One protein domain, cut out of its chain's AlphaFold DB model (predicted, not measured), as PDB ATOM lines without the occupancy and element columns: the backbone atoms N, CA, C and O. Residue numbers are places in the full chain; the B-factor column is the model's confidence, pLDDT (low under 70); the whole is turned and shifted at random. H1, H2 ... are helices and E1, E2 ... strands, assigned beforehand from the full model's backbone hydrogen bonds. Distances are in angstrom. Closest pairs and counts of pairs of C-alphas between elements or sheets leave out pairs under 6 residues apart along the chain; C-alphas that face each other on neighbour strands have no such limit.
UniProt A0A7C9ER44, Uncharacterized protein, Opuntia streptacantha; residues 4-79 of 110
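Overview. This is residues 4 to 79 of the 110 residues of an uncharacterized protein of Opuntia streptacantha (UniProt A0A7C9ER44). One long helix, H2, lies near the middle of a loose chain, with strands E1 and E2 towards one end; residues 16 to 21 and 59 to 65 stick out at opposite ends. The printed part has 76 residues with four named helices and two strands, in the order H1, E1, E2, H2, H3, H4; it is mostly helix, with under half of its residues in named elements. It is loose, radius of gyration of the C-alphas 16.5 A, spanning 56 by 33 by 19 A.

Along the chain. Find E1 at residues 13 to 15 and E2 at 23 to 25. From C-alpha 29 at (7.220, -99.409, 520.263), H2 runs 22.3 A to C-alpha 44 at (-14.613, -103.693, 519.751). H1 is residues 4 to 8, H3 54 to 57, H4 75 to 78.

Arrangement. E1 and E2 meet only at a point, where C-alphas 13 and 25 face each other at 5.9 A. H2 and H4 are only just apart, closest 8.5 A. Every O i to N i+4 pair is within hydrogen-bond range in H2; H1 has 0 of 1, and 0 of 2 O i to N i+3 pairs; H3 and H4 are too short.

Size, cuts and confidence. C-alphas 19 and 61 are farthest apart, 57.4 A. The printed part has no cut; H3 to H4 is a long link. pLDDT is under 70 at residues 4 to 25 and 79.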
ATOM      1  N   ALA A   4      24.445-102.940 520.889       40.78
ATOM      2  CA  ALA A   4      24.194-104.365 520.679       40.78
ATOM      3  C   ALA A   4      22.801-104.835 521.145       40.78
ATOM      4  O   ALA A   4      22.318-105.855 520.666       40.78
ATOM      5  N   VAL A   5      22.132-104.096 522.038       41.53
ATOM      6  CA  VAL A   5      20.790-104.469 522.535       41.53
ATOM      7  C   VAL A   5      19.681-103.990 521.585       41.53
ATOM      8  O   VAL A   5      18.552-104.463 521.654       41.53
ATOM      9  N   LEU A   6      20.001-103.106 520.633       40.75
ATOM     10  CA  LEU A   6      19.044-102.614 519.637       40.75
ATOM     11  C   LEU A   6      18.782-103.622 518.497       40.75
ATOM     12  O   LEU A   6      17.837-103.456 517.731       40.75
ATOM     13  N   ALA A   7      19.628-104.651 518.356       43.62
ATOM     14  CA  ALA A   7      19.696-105.474 517.147       43.62
ATOM     15  C   ALA A   7      18.731-106.676 517.104       43.62
ATOM     16  O   ALA A   7      18.622-107.309 516.059       43.62
ATOM     17  N   THR A   8      18.012-107.005 518.184       46.62
ATOM     18  CA  THR A   8      17.180-108.229 518.239       46.62
ATOM     19  C   THR A   8      15.666-108.008 518.272       46.62
ATOM     20  O   THR A   8      14.930-108.985 518.350       46.62
ATOM     21  N   MET A   9      15.163-106.771 518.160       45.31
ATOM     22  CA  MET A   9      13.721-106.476 518.320       45.31
ATOM     23  C   MET A   9      13.138-105.534 517.247       45.31
ATOM     24  O   MET A   9      12.207-104.785 517.520       45.31
ATOM     25  N   SER A  10      13.653-105.541 516.014       46.44
ATOM     26  CA  SER A  10      13.064-104.763 514.913       46.44
ATOM     27  C   SER A  10      12.543-105.694 513.826       46.44
ATOM     28  O   SER A  10      13.309-106.157 512.980       46.44
ATOM     29  N   HIS A  11      11.231-105.938 513.801       50.28
ATOM     30  CA  HIS A  11      10.573-106.437 512.597       50.28
ATOM     31  C   HIS A  11      10.600-105.298 511.565       50.28
ATOM     32  O   HIS A  11       9.712-104.450 511.537       50.28
ATOM     33  N   VAL A  12      11.681-105.216 510.784       47.69
ATOM     34  CA  VAL A  12      11.858-104.202 509.739       47.69
ATOM     35  C   VAL A  12      10.701-104.332 508.746       47.69
ATOM     36  O   VAL A  12      10.637-105.288 507.976       47.69
ATOM     37  N   ALA A  13       9.762-103.388 508.777       54.22
ATOM     38  CA  ALA A  13       8.749-103.255 507.742       54.22
ATOM     39  C   ALA A  13       9.372-102.492 506.566       54.22
ATOM     40  O   ALA A  13       9.831-101.359 506.718       54.22
ATOM     41  N   HIS A  14       9.433-103.125 505.395       48.12
ATOM     42  CA  HIS A  14       9.943-102.499 504.181       48.12
ATOM     43  C   HIS A  14       8.831-101.680 503.520       48.12
ATOM     44  O   HIS A  14       7.845-102.242 503.046       48.12
ATOM     45  N   ALA A  15       8.984-100.356 503.490       47.91
ATOM     46  CA  ALA A  15       8.175 -99.495 502.637       47.91
ATOM     47  C   ALA A  15       8.824 -99.440 501.245       47.91
ATOM     48  O   ALA A  15       9.973 -99.021 501.112       47.91
ATOM     49  N   GLU A  16       8.111 -99.895 500.216       43.12
ATOM     50  CA  GLU A  16       8.571 -99.833 498.825       43.12
ATOM     51  C   GLU A  16       8.286 -98.428 498.267       43.12
ATOM     52  O   GLU A  16       7.136 -98.069 498.009       43.12
ATOM     53  N   LEU A  17       9.336 -97.623 498.079       43.03
ATOM     54  CA  LEU A  17       9.312 -96.442 497.217       43.03
ATOM     55  C   LEU A  17      10.082 -96.812 495.946       43.03
ATOM     56  O   LEU A  17      11.173 -97.369 496.041       43.03
ATOM     57  N   GLY A  18       9.472 -96.573 494.784       52.28
ATOM     58  CA  GLY A  18       9.886 -97.093 493.479       52.28
ATOM     59  C   GLY A  18      11.398 -97.264 493.269       52.28
ATOM     60  O   GLY A  18      12.168 -96.329 493.436       52.28
ATOM     61  N   GLN A  19      11.767 -98.474 492.837       54.84
ATOM     62  CA  GLN A  19      13.092 -98.902 492.375       54.84
ATOM     63  C   GLN A  19      14.238 -98.770 493.407       54.84
ATOM     64  O   GLN A  19      14.994 -97.807 493.444       54.84
ATOM     65  N   THR A  20      14.428 -99.860 494.164       54.34
ATOM     66  CA  THR A  20      15.717-100.322 494.729       54.34
ATOM     67  C   THR A  20      16.353 -99.473 495.843       54.34
ATOM     68  O   THR A  20      17.570 -99.337 495.920       54.34
ATOM     69  N   ALA A  21      15.561 -99.006 496.811       55.53
ATOM     70  CA  ALA A  21      16.091 -98.649 498.131       55.53
ATOM     71  C   ALA A  21      15.146 -99.120 499.248       55.53
ATOM     72  O   ALA A  21      14.130 -98.493 499.534       55.53
ATOM     73  N   LYS A  22      15.488-100.238 499.904       55.41
ATOM     74  CA  LYS A  22      14.801-100.701 501.119       55.41
ATOM     75  C   LYS A  22      15.253 -99.841 502.297       55.41
ATOM     76  O   LYS A  22      16.306-100.099 502.875       55.41
ATOM     77  N   LEU A  23      14.472 -98.823 502.649       58.28
ATOM     78  CA  LEU A  23      14.739 -98.017 503.838       58.28
ATOM     79  C   LEU A  23      14.241 -98.769 505.086       58.28
ATOM     80  O   LEU A  23      13.082 -99.195 505.106       58.28
ATOM     81  N   PRO A  24      15.074 -98.966 506.123       58.34
ATOM     82  CA  PRO A  24      14.605 -99.544 507.373       58.34
ATOM     83  C   PRO A  24      13.666 -98.551 508.064       58.34
ATOM     84  O   PRO A  24      14.094 -97.502 508.542       58.34
ATOM     85  N   VAL A  25      12.377 -98.879 508.113       66.00
ATOM     86  CA  VAL A  25      11.406 -98.127 508.911       66.00
ATOM     87  C   VAL A  25      11.490 -98.643 510.341       66.00
ATOM     88  O   VAL A  25      11.032 -99.744 510.643       66.00
ATOM     89  N   VAL A  26      12.101 -97.856 511.224       76.75
ATOM     90  CA  VAL A  26      12.087 -98.113 512.668       76.75
ATOM     91  C   VAL A  26      10.882 -97.387 513.251       76.75
ATOM     92  O   VAL A  26      10.832 -96.158 513.237       76.75
ATOM     93  N   MET A  27       9.900 -98.137 513.748       79.56
ATOM     94  CA  MET A  27       8.769 -97.557 514.472       79.56
ATOM     95  C   MET A  27       9.021 -97.638 515.980       79.56
ATOM     96  O   MET A  27       9.363 -98.714 516.473       79.56
ATOM     97  N   PRO A  28       8.827 -96.542 516.735       84.50
ATOM     98  CA  PRO A  28       8.838 -96.600 518.189       84.50
ATOM     99  C   PRO A  28       7.783 -97.589 518.696       84.50
ATOM    100  O   PRO A  28       6.649 -97.581 518.215       84.50
ATOM    101  N   LEU A  29       8.126 -98.399 519.701       84.56
ATOM    102  CA  LEU A  29       7.220 -99.409 520.263       84.56
ATOM    103  C   LEU A  29       5.874 -98.806 520.697       84.56
ATOM    104  O   LEU A  29       4.825 -99.335 520.339       84.56
ATOM    105  N   GLY A  30       5.897 -97.655 521.375       85.00
ATOM    106  CA  GLY A  30       4.675 -96.953 521.787       85.00
ATOM    107  C   GLY A  30       3.793 -96.524 520.609       85.00
ATOM    108  O   GLY A  30       2.569 -96.565 520.705       85.00
ATOM    109  N   ALA A  31       4.385 -96.187 519.456       87.62
ATOM    110  CA  ALA A  31       3.621 -95.849 518.255       87.62
ATOM    111  C   ALA A  31       2.911 -97.083 517.675       87.62
ATOM    112  O   ALA A  31       1.743 -97.000 517.293       87.62
ATOM    113  N   VAL A  32       3.587 -98.239 517.668       91.38
ATOM    114  CA  VAL A  32       2.986 -99.516 517.254       91.38
ATOM    115  C   VAL A  32       1.840 -99.893 518.195       91.38
ATOM    116  O   VAL A  32       0.739-100.178 517.728       91.38
ATOM    117  N   MET A  33       2.053 -99.815 519.513       92.88
ATOM    118  CA  MET A  33       1.017-100.115 520.510       92.88
ATOM    119  C   MET A  33      -0.184 -99.170 520.398       92.88
ATOM    120  O   MET A  33      -1.327 -99.617 520.479       92.88
ATOM    121  N   ALA A  34       0.037 -97.879 520.137       91.44
ATOM    122  CA  ALA A  34      -1.044 -96.923 519.911       91.44
ATOM    123  C   ALA A  34      -1.866 -97.249 518.652       91.44
ATOM    124  O   ALA A  34      -3.095 -97.160 518.687       91.44
ATOM    125  N   ALA A  35      -1.218 -97.660 517.557       94.19
ATOM    126  CA  ALA A  35      -1.907 -98.084 516.337       94.19
ATOM    127  C   ALA A  35      -2.739 -99.358 516.572       94.19
ATOM    128  O   ALA A  35      -3.912 -99.414 516.196       94.19
ATOM    129  N   CYS A  36      -2.176-100.351 517.265       94.88
ATOM    130  CA  CYS A  36      -2.912-101.546 517.674       94.88
ATOM    131  C   CYS A  36      -4.097-101.188 518.586       94.88
ATOM    132  O   CYS A  36      -5.204-101.691 518.388       94.88
ATOM    133  N   ALA A  37      -3.914-100.242 519.511       95.31
ATOM    134  CA  ALA A  37      -4.980 -99.787 520.395       95.31
ATOM    135  C   ALA A  37      -6.147 -99.145 519.638       95.31
ATOM    136  O   ALA A  37      -7.313 -99.375 519.968       95.31
ATOM    137  N   GLN A  38      -5.841 -98.345 518.613       95.25
ATOM    138  CA  GLN A  38      -6.847 -97.749 517.733       95.25
ATOM    139  C   GLN A  38      -7.597 -98.815 516.933       95.25
ATOM    140  O   GLN A  38      -8.820 -98.744 516.829       95.25
ATOM    141  N   LEU A  39      -6.891 -99.824 516.415       96.19
ATOM    142  CA  LEU A  39      -7.511-100.943 515.708       96.19
ATOM    143  C   LEU A  39      -8.488-101.705 516.616       96.19
ATOM    144  O   LEU A  39      -9.628-101.948 516.217       96.19
ATOM    145  N   LEU A  40      -8.071-102.040 517.840       96.19
ATOM    146  CA  LEU A  40      -8.930-102.705 518.825       96.19
ATOM    147  C   LEU A  40     -10.135-101.834 519.199       96.19
ATOM    148  O   LEU A  40     -11.262-102.324 519.221       96.19
ATOM    149  N   GLN A  41      -9.926-100.532 519.409       96.00
ATOM    150  CA  GLN A  41     -11.006 -99.588 519.699       96.00
ATOM    151  C   GLN A  41     -12.017 -99.504 518.546       96.00
ATOM    152  O   GLN A  41     -13.219 -99.480 518.795       96.00
ATOM    153  N   ALA A  42     -11.561 -99.486 517.292       96.88
ATOM    154  CA  ALA A  42     -12.438 -99.441 516.122       96.88
ATOM    155  C   ALA A  42     -13.225-100.746 515.915       96.88
ATOM    156  O   ALA A  42     -14.318-100.725 515.355       96.88
ATOM    157  N   ARG A  43     -12.667-101.886 516.342       96.62
ATOM    158  CA  ARG A  43     -13.296-103.207 516.204       96.62
ATOM    159  C   ARG A  43     -14.274-103.526 517.326       96.62
ATOM    160  O   ARG A  43     -15.347-104.047 517.048       96.62
ATOM    161  N   TYR A  44     -13.897-103.226 518.564       95.88
ATOM    162  CA  TYR A  44     -14.613-103.693 519.751       95.88
ATOM    163  C   TYR A  44     -15.269-102.567 520.549       95.88
ATOM    164  O   TYR A  44     -16.094-102.844 521.407       95.88
ATOM    165  N   ALA A  45     -14.938-101.301 520.276       94.94
ATOM    166  CA  ALA A  45     -15.393-100.141 521.048       94.94
ATOM    167  C   ALA A  45     -15.040-100.195 522.552       94.94
ATOM    168  O   ALA A  45     -15.596 -99.445 523.354       94.94
ATOM    169  N   GLU A  46     -14.065-101.025 522.927       92.50
ATOM    170  CA  GLU A  46     -13.650-101.253 524.310       92.50
ATOM    171  C   GLU A  46     -12.269-100.654 524.615       92.50
ATOM    172  O   GLU A  46     -11.370-100.602 523.766       92.50
ATOM    173  N   LYS A  47     -12.090-100.232 525.875       92.94
ATOM    174  CA  LYS A  47     -10.793 -99.778 526.393       92.94
ATOM    175  C   LYS A  47      -9.784-100.923 526.338       92.94
ATOM    176  O   LYS A  47     -10.119-102.071 526.623       92.94
ATOM    177  N   ASN A  48      -8.550-100.589 525.989       93.94
ATOM    178  CA  ASN A  48      -7.474-101.548 525.789       93.94
ATOM    179  C   ASN A  48      -6.108-100.880 526.007       93.94
ATOM    180  O   ASN A  48      -6.001 -99.646 525.992       93.94
ATOM    181  N   ASP A  49      -5.084-101.706 526.183       93.38
ATOM    182  CA  ASP A  49      -3.683-101.307 526.373       93.38
ATOM    183  C   ASP A  49      -2.848-101.413 525.078       93.38
ATOM    184  O   ASP A  49      -1.623-101.327 525.100       93.38
ATOM    185  N   GLY A  50      -3.493-101.599 523.924       93.38
ATOM    186  CA  GLY A  50      -2.814-101.840 522.652       93.38
ATOM    187  C   GLY A  50      -2.630-103.305 522.283       93.38
ATOM    188  O   GLY A  50      -2.340-103.561 521.120       93.38
ATOM    189  N   LEU A  51      -2.879-104.260 523.183       94.31
ATOM    190  CA  LEU A  51      -2.906-105.690 522.846       94.31
ATOM    191  C   LEU A  51      -4.112-106.417 523.441       94.31
ATOM    192  O   LEU A  51      -4.704-107.264 522.775       94.31
ATOM    193  N   VAL A  52      -4.488-106.075 524.669       94.69
ATOM    194  CA  VAL A  52      -5.521-106.753 525.451       94.69
ATOM    195  C   VAL A  52      -6.616-105.751 525.814       94.69
ATOM    196  O   VAL A  52      -6.354-104.593 526.158       94.69
ATOM    197  N   THR A  53      -7.876-106.172 525.712       94.88
ATOM    198  CA  THR A  53      -9.005-105.356 526.178       94.88
ATOM    199  C   THR A  53      -9.061-105.362 527.706       94.88
ATOM    200  O   THR A  53      -8.641-106.322 528.351       94.88
ATOM    201  N   CYS A  54      -9.611-104.313 528.326       91.81
ATOM    202  CA  CYS A  54      -9.781-104.303 529.783       91.81
ATOM    203  C   CYS A  54     -10.636-105.483 530.261       91.81
ATOM    204  O   CYS A  54     -10.379-106.024 531.329       91.81
ATOM    205  N   ARG A  55     -11.624-105.898 529.464       92.19
ATOM    206  CA  ARG A  55     -12.470-107.047 529.776       92.19
ATOM    207  C   ARG A  55     -11.667-108.344 529.860       92.19
ATOM    208  O   ARG A  55     -11.892-109.120 530.779       92.19
ATOM    209  N   ASP A  56     -10.741-108.555 528.929       94.62
ATOM    210  CA  ASP A  56      -9.915-109.766 528.886       94.62
ATOM    211  C   ASP A  56      -8.775-109.736 529.919       94.62
ATOM    212  O   ASP A  56      -8.315-110.785 530.364       94.62
ATOM    213  N   ALA A  57      -8.330-108.545 530.332       93.31
ATOM    214  CA  ALA A  57      -7.316-108.373 531.372       93.31
ATOM    215  C   ALA A  57      -7.859-108.597 532.800       93.31
ATOM    216  O   ALA A  57      -7.089-108.820 533.736       93.31
ATOM    217  N   GLU A  58      -9.177-108.520 532.995       94.44
ATOM    218  CA  GLU A  58      -9.811-108.651 534.305       94.44
ATOM    219  C   GLU A  58     -10.104-110.113 534.653       94.44
ATOM    220  O   GLU A  58     -10.948-110.773 534.049       94.44
ATOM    221  N   VAL A  59      -9.432-110.617 535.691       94.44
ATOM    222  CA  VAL A  59      -9.593-112.001 536.150       94.44
ATOM    223  C   VAL A  59     -10.648-112.083 537.264       94.44
ATOM    224  O   VAL A  59     -10.473-111.454 538.315       94.44
ATOM    225  N   PRO A  60     -11.723-112.880 537.106       93.44
ATOM    226  CA  PRO A  60     -12.717-113.085 538.156       93.44
ATOM    227  C   PRO A  60     -12.103-113.594 539.466       93.44
ATOM    228  O   PRO A  60     -11.233-114.461 539.466       93.44
ATOM    229  N   GLY A  61     -12.567-113.055 540.596       90.81
ATOM    230  CA  GLY A  61     -12.058-113.403 541.929       90.81
ATOM    231  C   GLY A  61     -10.733-112.729 542.307       90.81
ATOM    232  O   GLY A  61     -10.306-112.849 543.452       90.81
ATOM    233  N   SER A  62     -10.111-111.985 541.387       91.25
ATOM    234  CA  SER A  62      -8.924-111.170 541.663       91.25
ATOM    235  C   SER A  62      -9.307-109.726 542.004       91.25
ATOM    236  O   SER A  62     -10.379-109.241 541.633       91.25
ATOM    237  N   VAL A  63      -8.419-109.006 542.696       91.62
ATOM    238  CA  VAL A  63      -8.578-107.561 542.908       91.62
ATOM    239  C   VAL A  63      -8.168-106.833 541.632       91.62
ATOM    240  O   VAL A  63      -7.003-106.849 541.245       91.62
ATOM    241  N   VAL A  64      -9.132-106.188 540.977       92.88
ATOM    242  CA  VAL A  64      -8.878-105.427 539.751       92.88
ATOM    243  C   VAL A  64      -8.352-104.036 540.094       92.88
ATOM    244  O   VAL A  64      -9.048-103.236 540.723       92.88
ATOM    245  N   VAL A  65      -7.151-103.719 539.612       91.00
ATOM    246  CA  VAL A  65      -6.547-102.386 539.718       91.00
ATOM    247  C   VAL A  65      -6.719-101.653 538.393       91.00
ATOM    248  O   VAL A  65      -6.319-102.150 537.346       91.00
ATOM    249  N   ARG A  66      -7.323-100.459 538.432       90.88
ATOM    250  CA  ARG A  66      -7.568 -99.627 537.242       90.88
ATOM    251  C   ARG A  66      -6.842 -98.285 537.368       90.88
ATOM    252  O   ARG A  66      -7.382 -97.367 537.989       90.88
ATOM    253  N   PRO A  67      -5.632 -98.151 536.800       85.25
ATOM    254  CA  PRO A  67      -4.941 -96.870 536.728       85.25
ATOM    255  C   PRO A  67      -5.798 -95.820 536.006       85.25
ATOM    256  O   PRO A  67      -6.461 -96.117 535.012       85.25
ATOM    257  N   LYS A  68      -5.794 -94.576 536.501       83.75
ATOM    258  CA  LYS A  68      -6.489 -93.458 535.829       83.75
ATOM    259  C   LYS A  68      -5.775 -93.037 534.543       83.75
ATOM    260  O   LYS A  68      -6.422 -92.579 533.604       83.75
ATOM    261  N   ARG A  69      -4.450 -93.183 534.519       84.19
ATOM    262  CA  ARG A  69      -3.619 -92.927 533.346       84.19
ATOM    263  C   ARG A  69      -3.774 -94.069 532.348       84.19
ATOM    264  O   ARG A  69      -3.817 -95.231 532.739       84.19
ATOM    265  N   LYS A  70      -3.824 -93.734 531.058       83.31
ATOM    266  CA  LYS A  70      -3.774 -94.736 529.994       83.31
ATOM    267  C   LYS A  70      -2.346 -95.263 529.888       83.31
ATOM    268  O   LYS A  70      -1.429 -94.491 529.625       83.31
ATOM    269  N   LEU A  71      -2.183 -96.560 530.105       85.94
ATOM    270  CA  LEU A  71      -0.918 -97.271 529.981       85.94
ATOM    271  C   LEU A  71      -1.055 -98.251 528.821       85.94
ATOM    272  O   LEU A  71      -2.113 -98.866 528.668       85.94
ATOM    273  N   ASP A  72      -0.026 -98.338 527.984       89.50
ATOM    274  CA  ASP A  72       0.044 -99.381 526.966       89.50
ATOM    275  C   ASP A  72       0.647-100.672 527.544       89.50
ATOM    276  O   ASP A  72       1.177-100.693 528.658       89.50
ATOM    277  N   HIS A  73       0.553-101.761 526.785       90.69
ATOM    278  CA  HIS A  73       1.011-103.078 527.209       90.69
ATOM    279  C   HIS A  73       2.525-103.124 527.463       90.69
ATOM    280  O   HIS A  73       3.006-103.861 528.323       90.69
ATOM    281  N   ALA A  74       3.289-102.322 526.720       87.56
ATOM    282  CA  ALA A  74       4.736-102.249 526.858       87.56
ATOM    283  C   ALA A  74       5.155-101.484 528.118       87.56
ATOM    284  O   ALA A  74       6.270-101.683 528.603       87.56
ATOM    285  N   TRP A  75       4.275-100.645 528.669       86.88
ATOM    286  CA  TRP A  75       4.589 -99.767 529.783       86.88
ATOM    287  C   TRP A  75       5.096-100.527 531.014       86.88
ATOM    288  O   TRP A  75       6.138-100.176 531.553       86.88
ATOM    289  N   MET A  76       4.447-101.610 531.439       79.12
ATOM    290  CA  MET A  76       4.894-102.337 532.641       79.12
ATOM    291  C   MET A  76       6.268-103.011 532.482       79.12
ATOM    292  O   MET A  76       6.935-103.263 533.481       79.12
ATOM    293  N   VAL A  77       6.686-103.324 531.251       80.56
ATOM    294  CA  VAL A  77       7.881-104.146 530.975       80.56
ATOM    295  C   VAL A  77       9.071-103.300 530.532       80.56
ATOM    296  O   VAL A  77      10.207-103.581 530.908       80.56
ATOM    297  N   TYR A  78       8.819-102.275 529.723       74.31
ATOM    298  CA  TYR A  78       9.853-101.485 529.056       74.31
ATOM    299  C   TYR A  78       9.902-100.029 529.515       74.31
ATOM    300  O   TYR A  78      10.694 -99.256 528.970       74.31
ATOM    301  N   SER A  79       9.098 -99.634 530.508       68.88
ATOM    302  CA  SER A  79       9.259 -98.308 531.099       68.88
ATOM    303  C   SER A  79      10.614 -98.198 531.776       68.88
ATOM    304  O   SER A  79      10.973 -98.999 532.637       68.88
TER     305      SER A  79